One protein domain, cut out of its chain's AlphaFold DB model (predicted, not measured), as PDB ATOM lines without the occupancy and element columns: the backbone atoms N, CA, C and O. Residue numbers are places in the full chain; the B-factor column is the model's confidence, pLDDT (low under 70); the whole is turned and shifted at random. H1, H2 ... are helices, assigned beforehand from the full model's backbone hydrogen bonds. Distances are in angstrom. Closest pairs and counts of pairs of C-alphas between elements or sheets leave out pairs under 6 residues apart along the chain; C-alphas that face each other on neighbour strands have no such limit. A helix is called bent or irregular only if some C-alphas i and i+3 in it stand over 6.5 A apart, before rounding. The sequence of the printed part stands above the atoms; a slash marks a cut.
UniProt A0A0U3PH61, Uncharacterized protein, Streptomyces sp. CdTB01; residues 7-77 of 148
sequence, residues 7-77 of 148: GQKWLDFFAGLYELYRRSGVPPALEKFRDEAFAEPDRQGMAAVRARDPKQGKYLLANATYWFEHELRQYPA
ATOM      1  N   GLY A   7     227.768 208.234 165.782       94.31
ATOM      2  CA  GLY A   7     227.523 207.964 164.364       94.31
ATOM      3  C   GLY A   7     226.869 206.615 164.078       94.31
ATOM      4  O   GLY A   7     226.013 206.536 163.197       94.31
ATOM      5  N   GLN A   8     227.197 205.570 164.848       96.62
ATOM      6  CA  GLN A   8     226.587 204.245 164.691       96.62
ATOM      7  C   GLN A   8     225.070 204.268 164.929       96.62
ATOM      8  O   GLN A   8     224.339 203.646 164.162       96.62
ATOM      9  N   LYS A   9     224.579 205.055 165.898       96.56
ATOM     10  CA  LYS A   9     223.139 205.232 166.154       96.56
ATOM     11  C   LYS A   9     222.418 205.717 164.896       96.56
ATOM     12  O   LYS A   9     221.340 205.227 164.570       96.56
ATOM     13  N   TRP A  10     223.022 206.654 164.167       96.44
ATOM     14  CA  TRP A  10     222.463 207.165 162.919       96.44
ATOM     15  C   TRP A  10     222.531 206.139 161.790       96.44
ATOM     16  O   TRP A  10     221.568 206.005 161.041       96.44
ATOM     17  N   LEU A  11     223.627 205.382 161.671       97.56
ATOM     18  CA  LEU A  11     223.720 204.299 160.683       97.56
ATOM     19  C   LEU A  11     222.637 203.234 160.910       97.56
ATOM     20  O   LEU A  11     221.967 202.835 159.955       97.56
ATOM     21  N   ASP A  12     222.417 202.843 162.164       98.12
ATOM     22  CA  ASP A  12     221.378 201.885 162.549       98.12
ATOM     23  C   ASP A  12     219.976 202.453 162.304       98.12
ATOM     24  O   ASP A  12     219.105 201.756 161.783       98.12
ATOM     25  N   PHE A  13     219.760 203.740 162.597       97.88
ATOM     26  CA  PHE A  13     218.516 204.438 162.277       97.88
ATOM     27  C   PHE A  13     218.206 204.400 160.771       97.88
ATOM     28  O   PHE A  13     217.096 204.032 160.381       97.88
ATOM     29  N   PHE A  14     219.181 204.708 159.909       97.62
ATOM     30  CA  PHE A  14     218.992 204.669 158.454       97.62
ATOM     31  C   PHE A  14     218.798 203.248 157.914       97.62
ATOM     32  O   PHE A  14     217.995 203.043 156.999       97.62
ATOM     33  N   ALA A  15     219.467 202.250 158.496       98.06
ATOM     34  CA  ALA A  15     219.191 200.847 158.199       98.06
ATOM     35  C   ALA A  15     217.752 200.466 158.598       98.06
ATOM     36  O   ALA A  15     217.022 199.886 157.798       98.06
ATOM     37  N   GLY A  16     217.300 200.876 159.785       98.31
ATOM     38  CA  GLY A  16     215.933 200.655 160.258       98.31
ATOM     39  C   GLY A  16     214.867 201.347 159.401       98.31
ATOM     40  O   GLY A  16     213.796 200.781 159.173       98.31
ATOM     41  N   LEU A  17     215.157 202.541 158.873       98.31
ATOM     42  CA  LEU A  17     214.293 203.223 157.907       98.31
ATOM     43  C   LEU A  17     214.160 202.442 156.600       98.31
ATOM     44  O   LEU A  17     213.055 202.359 156.065       98.31
ATOM     45  N   TYR A  18     215.249 201.845 156.105       98.50
ATOM     46  CA  TYR A  18     215.193 200.980 154.928       98.50
ATOM     47  C   TYR A  18     214.301 199.761 155.182       98.50
ATOM     48  O   TYR A  18     213.399 199.491 154.392       98.50
ATOM     49  N   GLU A  19     214.466 199.081 156.318       98.56
ATOM     50  CA  GLU A  19     213.616 197.941 156.685       98.56
ATOM     51  C   GLU A  19     212.138 198.332 156.838       98.56
ATOM     52  O   GLU A  19     211.239 197.595 156.426       98.56
ATOM     53  N   LEU A  20     211.856 199.509 157.405       98.56
ATOM     54  CA  LEU A  20     210.499 200.052 157.469       98.56
ATOM     55  C   LEU A  20     209.939 200.329 156.068       98.56
ATOM     56  O   LEU A  20     208.796 199.967 155.798       98.56
ATOM     57  N   TYR A  21     210.738 200.905 155.172       98.25
ATOM     58  CA  TYR A  21     210.351 201.122 153.779       98.25
ATOM     59  C   TYR A  21     210.049 199.796 153.063       98.25
ATOM     60  O   TYR A  21     209.000 199.670 152.431       98.25
ATOM     61  N   ARG A  22     210.902 198.776 153.211       98.31
ATOM     62  CA  ARG A  22     210.702 197.456 152.588       98.31
ATOM     63  C   ARG A  22     209.440 196.756 153.089       98.31
ATOM     64  O   ARG A  22     208.778 196.073 152.312       98.31
ATOM     65  N   ARG A  23     209.097 196.931 154.368       98.38
ATOM     66  CA  ARG A  23     207.928 196.306 155.005       98.38
ATOM     67  C   ARG A  23     206.621 197.065 154.778       98.38
ATOM     68  O   ARG A  23     205.576 196.439 154.633       98.38
ATOM     69  N   SER A  24     206.657 198.394 154.825       97.75
ATOM     70  CA  SER A  24     205.459 199.241 154.951       97.75
ATOM     71  C   SER A  24     205.354 200.321 153.870       97.75
ATOM     72  O   SER A  24     204.403 201.100 153.865       97.75
ATOM     73  N   GLY A  25     206.296 200.350 152.928       96.69
ATOM     74  CA  GLY A  25     206.321 201.285 151.814       96.69
ATOM     75  C   GLY A  25     206.887 202.659 152.170       96.69
ATOM     76  O   GLY A  25     207.281 202.951 153.299       96.69
ATOM     77  N   VAL A  26     206.923 203.521 151.155       95.94
ATOM     78  CA  VAL A  26     207.534 204.855 151.216       95.94
ATOM     79  C   VAL A  26     206.897 205.773 152.270       95.94
ATOM     80  O   VAL A  26     207.657 206.335 153.056       95.94
ATOM     81  N   PRO A  27     205.560 205.959 152.339       94.44
ATOM     82  CA  PRO A  27     204.972 206.984 153.206       94.44
ATOM     83  C   PRO A  27     205.340 206.882 154.700       94.44
ATOM     84  O   PRO A  27     205.855 207.879 155.213       94.44
ATOM     85  N   PRO A  28     205.174 205.730 155.391       97.06
ATOM     86  CA  PRO A  28     205.494 205.633 156.820       97.06
ATOM     87  C   PRO A  28     206.997 205.752 157.101       97.06
ATOM     88  O   PRO A  28     207.400 206.325 158.112       97.06
ATOM     89  N   ALA A  29     207.852 205.261 156.199       98.00
ATOM     90  CA  ALA A  29     209.297 205.415 156.339       98.00
ATOM     91  C   ALA A  29     209.730 206.879 156.183       98.00
ATOM     92  O   ALA A  29     210.528 207.388 156.967       98.00
ATOM     93  N   LEU A  30     209.162 207.588 155.204       95.50
ATOM     94  CA  LEU A  30     209.428 209.009 154.988       95.50
ATOM     95  C   LEU A  30     208.907 209.889 156.131       95.50
ATOM     96  O   LEU A  30     209.467 210.956 156.366       95.50
ATOM     97  N   GLU A  31     207.804 209.507 156.773       95.75
ATOM     98  CA  GLU A  31     207.275 210.175 157.967       95.75
ATOM     99  C   GLU A  31     208.237 210.033 159.144       95.75
ATOM    100  O   GLU A  31     208.772 211.045 159.592       95.75
ATOM    101  N   LYS A  32     208.597 208.797 159.516       98.00
ATOM    102  CA  LYS A  32     209.586 208.539 160.574       98.00
ATOM    103  C   LYS A  32     210.912 209.265 160.326       98.00
ATOM    104  O   LYS A  32     211.487 209.836 161.247       98.00
ATOM    105  N   PHE A  33     211.390 209.271 159.079       97.38
ATOM    106  CA  PHE A  33     212.594 210.015 158.707       97.38
ATOM    107  C   PHE A  33     212.459 211.512 158.999       97.38
ATOM    108  O   PHE A  33     213.362 212.096 159.591       97.38
ATOM    109  N   ARG A  34     211.340 212.136 158.607       96.06
ATOM    110  CA  ARG A  34     211.129 213.569 158.840       96.06
ATOM    111  C   ARG A  34     211.077 213.910 160.323       96.06
ATOM    112  O   ARG A  34     211.675 214.900 160.731       96.06
ATOM    113  N   ASP A  35     210.379 213.092 161.099       96.81
ATOM    114  CA  ASP A  35     210.130 213.349 162.517       96.81
ATOM    115  C   ASP A  35     211.407 213.282 163.358       96.81
ATOM    116  O   ASP A  35     211.589 214.087 164.271       96.81
ATOM    117  N   GLU A  36     212.316 212.367 163.020       96.44
ATOM    118  CA  GLU A  36     213.533 212.136 163.801       96.44
ATOM    119  C   GLU A  36     214.770 212.861 163.260       96.44
ATOM    120  O   GLU A  36     215.687 213.145 164.029       96.44
ATOM    121  N   ALA A  37     214.823 213.182 161.962       96.06
ATOM    122  CA  ALA A  37     216.006 213.797 161.355       96.06
ATOM    123  C   ALA A  37     215.931 215.326 161.215       96.06
ATOM    124  O   ALA A  37     216.953 215.936 160.897       96.06
ATOM    125  N   PHE A  38     214.772 215.953 161.444       96.81
ATOM    126  CA  PHE A  38     214.598 217.397 161.242       96.81
ATOM    127  C   PHE A  38     213.842 218.078 162.374       96.81
ATOM    128  O   PHE A  38     212.947 217.490 162.984       96.81
ATOM    129  N   ALA A  39     214.168 219.353 162.588       94.88
ATOM    130  CA  ALA A  39     213.478 220.235 163.516       94.88
ATOM    131  C   ALA A  39     212.032 220.504 163.088       94.88
ATOM    132  O   ALA A  39     211.687 220.436 161.909       94.88
ATOM    133  N   GLU A  40     211.176 220.858 164.049       93.44
ATOM    134  CA  GLU A  40     209.775 221.193 163.768       93.44
ATOM    135  C   GLU A  40     209.614 222.309 162.712       93.44
ATOM    136  O   GLU A  40     208.827 222.105 161.784       93.44
ATOM    137  N   PRO A  41     210.379 223.425 162.742       91.12
ATOM    138  CA  PRO A  41     210.304 224.441 161.687       91.12
ATOM    139  C   PRO A  41     210.609 223.887 160.287       91.12
ATOM    140  O   PRO A  41     209.934 224.237 159.315       91.12
ATOM    141  N   ASP A  42     211.572 222.966 160.172       94.00
ATOM    142  CA  ASP A  42     211.906 222.312 158.903       94.00
ATOM    143  C   ASP A  42     210.787 221.378 158.437       94.00
ATOM    144  O   ASP A  42     210.431 221.379 157.255       94.00
ATOM    145  N   ARG A  43     210.174 220.611 159.348       94.56
ATOM    146  CA  ARG A  43     209.030 219.744 159.014       94.56
ATOM    147  C   ARG A  43     207.846 220.551 158.492       94.56
ATOM    148  O   ARG A  43     207.255 220.182 157.472       94.56
ATOM    149  N   GLN A  44     207.541 221.676 159.137       92.12
ATOM    150  CA  GLN A  44     206.512 222.612 158.680       92.12
ATOM    151  C   GLN A  44     206.864 223.204 157.311       92.12
ATOM    152  O   GLN A  44     206.014 223.240 156.417       92.12
ATOM    153  N   GLY A  45     208.128 223.586 157.103       91.31
ATOM    154  CA  GLY A  45     208.641 224.037 155.809       91.31
ATOM    155  C   GLY A  45     208.440 223.000 154.699       91.31
ATOM    156  O   GLY A  45     207.883 223.321 153.648       91.31
ATOM    157  N   MET A  46     208.802 221.736 154.943       91.06
ATOM    158  CA  MET A  46     208.597 220.633 153.992       91.06
ATOM    159  C   MET A  46     207.118 220.443 153.644       91.06
ATOM    160  O   MET A  46     206.776 220.251 152.474       91.06
ATOM    161  N   ALA A  47     206.233 220.492 154.644       89.94
ATOM    162  CA  ALA A  47     204.794 220.370 154.434       89.94
ATOM    163  C   ALA A  47     204.246 221.533 153.591       89.94
ATOM    164  O   ALA A  47     203.509 221.303 152.628       89.94
ATOM    165  N   ALA A  48     204.662 222.767 153.887       88.75
ATOM    166  CA  ALA A  48     204.258 223.955 153.141       88.75
ATOM    167  C   ALA A  48     204.729 223.914 151.677       88.75
ATOM    168  O   ALA A  48     203.954 224.235 150.777       88.75
ATOM    169  N   VAL A  49     205.966 223.477 151.416       85.62
ATOM    170  CA  VAL A  49     206.492 223.305 150.047       85.62
ATOM    171  C   VAL A  49     205.652 222.301 149.262       85.62
ATOM    172  O   VAL A  49     205.244 222.588 148.138       85.62
ATOM    173  N   ARG A  50     205.335 221.151 149.866       82.25
ATOM    174  CA  ARG A  50     204.498 220.121 149.231       82.25
ATOM    175  C   ARG A  50     203.088 220.620 148.924       82.25
ATOM    176  O   ARG A  50     202.541 220.270 147.884       82.25
ATOM    177  N   ALA A  51     202.510 221.438 149.802       85.00
ATOM    178  CA  ALA A  51     201.175 221.998 149.604       85.00
ATOM    179  C   ALA A  51     201.117 223.045 148.476       85.00
ATOM    180  O   ALA A  51     200.088 223.171 147.814       85.00
ATOM    181  N   ARG A  52     202.205 223.794 148.245       80.69
ATOM    182  CA  ARG A  52     202.258 224.886 147.254       80.69
ATOM    183  C   ARG A  52     202.271 224.412 145.804       80.69
ATOM    184  O   ARG A  52     201.747 225.119 144.949       80.69
ATOM    185  N   ASP A  53     202.852 223.251 145.516       70.62
ATOM    186  CA  ASP A  53     202.897 222.716 144.153       70.62
ATOM    187  C   ASP A  53     202.596 221.208 144.129       70.62
ATOM    188  O   ASP A  53     203.503 220.375 144.211       70.62
ATOM    189  N   PRO A  54     201.317 220.830 143.948       65.88
ATOM    190  CA  PRO A  54     200.909 219.431 143.845       65.88
ATOM    191  C   PRO A  54     201.582 218.683 142.682       65.88
ATOM    192  O   PRO A  54     201.673 217.454 142.712       65.88
ATOM    193  N   LYS A  55     202.073 219.394 141.651       64.06
ATOM    194  CA  LYS A  55     202.745 218.785 140.491       64.06
ATOM    195  C   LYS A  55     204.177 218.348 140.812       64.06
ATOM    196  O   LYS A  55     204.661 217.430 140.147       64.06
ATOM    197  N   GLN A  56     204.803 218.881 141.869       62.75
ATOM    198  CA  GLN A  56     206.046 218.327 142.449       62.75
ATOM    199  C   GLN A  56     205.860 216.862 142.874       62.75
ATOM    200  O   GLN A  56     206.809 216.080 142.898       62.75
ATOM    201  N   GLY A  57     204.614 216.455 143.146       64.81
ATOM    202  CA  GLY A  57     204.243 215.083 143.468       64.81
ATOM    203  C   GLY A  57     204.444 214.079 142.330       64.81
ATOM    204  O   GLY A  57     204.544 212.886 142.614       64.81
ATOM    205  N   LYS A  58     204.544 214.519 141.059       75.00
ATOM    206  CA  LYS A  58     204.554 213.613 139.891       75.00
ATOM    207  C   LYS A  58     205.647 212.545 139.980       75.00
ATOM    208  O   LYS A  58     205.399 211.396 139.627       75.00
ATOM    209  N   TYR A  59     206.832 212.921 140.460       83.75
ATOM    210  CA  TYR A  59     207.971 212.011 140.618       83.75
ATOM    211  C   TYR A  59     208.336 211.758 142.080       83.75
ATOM    212  O   TYR A  59     209.311 211.067 142.346       83.75
ATOM    213  N   LEU A  60     207.559 212.275 143.038       83.25
ATOM    214  CA  LEU A  60     207.898 212.200 144.460       83.25
ATOM    215  C   LEU A  60     208.085 210.754 144.925       83.25
ATOM    216  O   LEU A  60     209.069 210.452 145.594       83.25
ATOM    217  N   LEU A  61     207.175 209.856 144.536       87.56
ATOM    218  CA  LEU A  61     207.283 208.438 144.884       87.56
ATOM    219  C   LEU A  61     208.466 207.761 144.185       87.56
ATOM    220  O   LEU A  61     209.179 207.006 144.830       87.56
ATOM    221  N   ALA A  62     208.703 208.045 142.902       91.94
ATOM    222  CA  ALA A  62     209.824 207.457 142.168       91.94
ATOM    223  C   ALA A  62     211.179 207.898 142.750       91.94
ATOM    224  O   ALA A  62     212.039 207.059 143.003       91.94
ATOM    225  N   ASN A  63     211.331 209.193 143.041       93.06
ATOM    226  CA  ASN A  63     212.533 209.754 143.653       93.06
ATOM    227  C   ASN A  63     212.743 209.210 145.069       93.06
ATOM    228  O   ASN A  63     213.854 208.829 145.418       93.06
ATOM    229  N   ALA A  64     211.678 209.125 145.875       94.12
ATOM    230  CA  ALA A  64     211.765 208.558 147.216       94.12
ATOM    231  C   ALA A  64     212.166 207.079 147.181       94.12
ATOM    232  O   ALA A  64     213.055 206.680 147.925       94.12
ATOM    233  N   THR A  65     211.562 206.276 146.301       96.12
ATOM    234  CA  THR A  65     211.936 204.869 146.101       96.12
ATOM    235  C   THR A  65     213.405 204.742 145.706       96.12
ATOM    236  O   THR A  65     214.127 203.959 146.314       96.12
ATOM    237  N   TYR A  66     213.871 205.542 144.741       96.94
ATOM    238  CA  TYR A  66     215.275 205.535 144.331       96.94
ATOM    239  C   TYR A  66     216.208 205.877 145.499       96.94
ATOM    240  O   TYR A  66     217.164 205.149 145.767       96.94
ATOM    241  N   TRP A  67     215.888 206.934 146.245       97.50
ATOM    242  CA  TRP A  67     216.652 207.344 147.418       97.50
ATOM    243  C   TRP A  67     216.697 206.245 148.489       97.50
ATOM    244  O   TRP A  67     217.766 205.961 149.025       97.50
ATOM    245  N   PHE A  68     215.580 205.566 148.770       98.00
ATOM    246  CA  PHE A  68     215.563 204.435 149.704       98.00
ATOM    247  C   PHE A  68     216.448 203.275 149.234       98.00
ATOM    248  O   PHE A  68     217.205 202.724 150.035       98.00
ATOM    249  N   GLU A  69     216.359 202.893 147.958       97.81
ATOM    250  CA  GLU A  69     217.099 201.746 147.421       97.81
ATOM    251  C   GLU A  69     218.603 202.013 147.296       97.81
ATOM    252  O   GLU A  69     219.405 201.097 147.503       97.81
ATOM    253  N   HIS A  70     218.995 203.258 147.013       97.31
ATOM    254  CA  HIS A  70     220.365 203.562 146.605       97.31
ATOM    255  C   HIS A  70     221.096 204.550 147.508       97.31
ATOM    256  O   HIS A  70     222.295 204.414 147.680       97.31
ATOM    257  N   GLU A  71     220.431 205.507 148.143       97.31
ATOM    258  CA  GLU A  71     221.130 206.663 148.726       97.31
ATOM    259  C   GLU A  71     221.095 206.663 150.256       97.31
ATOM    260  O   GLU A  71     222.113 206.909 150.908       97.31
ATOM    261  N   LEU A  72     219.943 206.296 150.831       97.19
ATOM    262  CA  LEU A  72     219.633 206.374 152.258       97.19
ATOM    263  C   LEU A  72     220.731 205.801 153.158       97.19
ATOM    264  O   LEU A  72     221.093 206.403 154.162       97.19
ATOM    265  N   ARG A  73     221.236 204.612 152.822       96.38
ATOM    266  CA  ARG A  73     222.237 203.900 153.630       96.38
ATOM    267  C   ARG A  73     223.668 204.224 153.209       96.38
ATOM    268  O   ARG A  73     224.576 204.113 154.024       96.38
ATOM    269  N   GLN A  74     223.872 204.609 151.950       95.12
ATOM    270  CA  GLN A  74     225.204 204.794 151.377       95.12
ATOM    271  C   GLN A  74     225.835 206.108 151.842       95.12
ATOM    272  O   GLN A  74     226.942 206.096 152.378       95.12
ATOM    273  N   TYR A  75     225.122 207.232 151.706       93.88
ATOM    274  CA  TYR A  75     225.690 208.545 152.029       93.88
ATOM    275  C   TYR A  75     226.037 208.701 153.520       93.88
ATOM    276  O   TYR A  75     227.154 209.123 153.823       93.88
ATOM    277  N   PRO A  76     225.182 208.312 154.488       94.31
ATOM    278  CA  PRO A  76     225.523 208.442 155.906       94.31
ATOM    279  C   PRO A  76     226.734 207.602 156.339       94.31
ATOM    280  O   PRO A  76     227.438 208.005 157.278       94.31
ATOM    281  N   ALA A  77     226.954 206.466 155.665       95.44
ATOM    282  CA  ALA A  77     227.960 205.455 155.985       95.44
ATOM    283  C   ALA A  77     229.301 205.635 155.260       95.44
ATOM    284  O   ALA A  77     230.230 204.872 155.552       95.44
TER     285      ALA A  77
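AT A GLANCE: This is residues 7 to 77 of the 148 residues of an uncharacterized protein of Streptomyces sp. CdTB01 (UniProt A0A0U3PH61). A helical hairpin, H1 and H2, has H4 crossing near its linked end, while H3 makes the third side of a loose, open triangle with H2 and H4. Short H5 folds back onto the first half of H1. The 71 printed residues hold five named helices, H1 to H5 in chain order, and no named strand: all helix. The whole is compact, with a radius of gyration of the C-alphas of 12.7 A and spans of 36 by 26 by 21 A.

HOW THE PARTS SIT: H1, residues 7 to 24, is the hub, touching three helices. Its residues 17 to 21 touch H2, residues 26 to 37, as a hairpin at a shallow tilt of 22 degrees; the closest C-alphas, of Tyr 21 and Ala 29, are 5.1 A apart. H4, residues 54 to 71, is irregular, with C-alphas 58 and 61 7.7 A apart, and has a kink of 39 degrees near residue 61. Its residues 68 to 69 only just touch H1, with 3 pairs of C-alphas within 8 A, the closest Tyr 18 and Phe 68 at 6.3 A. Its residues 61 to 65 only just touch H2 at Val 26, also with 3 pairs, about perpendicular at 78 degrees; the closest C-alphas are those of Val 26 and Thr 65, 6.7 A. H5, residues 74 to 77, touches H1, closest at C-alphas Leu 11 and Ala 77, 6.4 A. H3, residues 40 to 52, is close but not clearly touching to H2, with C-alphas Arg 34 and Arg 43 closest at 6.5 A. Every O i to N i+4 pair is within hydrogen-bond range in H1, H2 and H3; H4 has 9 of 14, and H5 is too short for one.

IN THESE COORDINATES: H1 begins at C-alpha 7, (227.523, 207.964, 164.364), and is 25.5 A long; H4 is 24.4 A. H5 ends at C-alpha 77, (227.960, 205.455, 155.985).

THE WHOLE: The C-alphas farthest apart, of Gln 8 and Lys 55, are 37.0 A apart. The printed part has no cut, and its links are tight. Residues 51 to 59 stand free; residues 54 to 57 have pLDDT under 70.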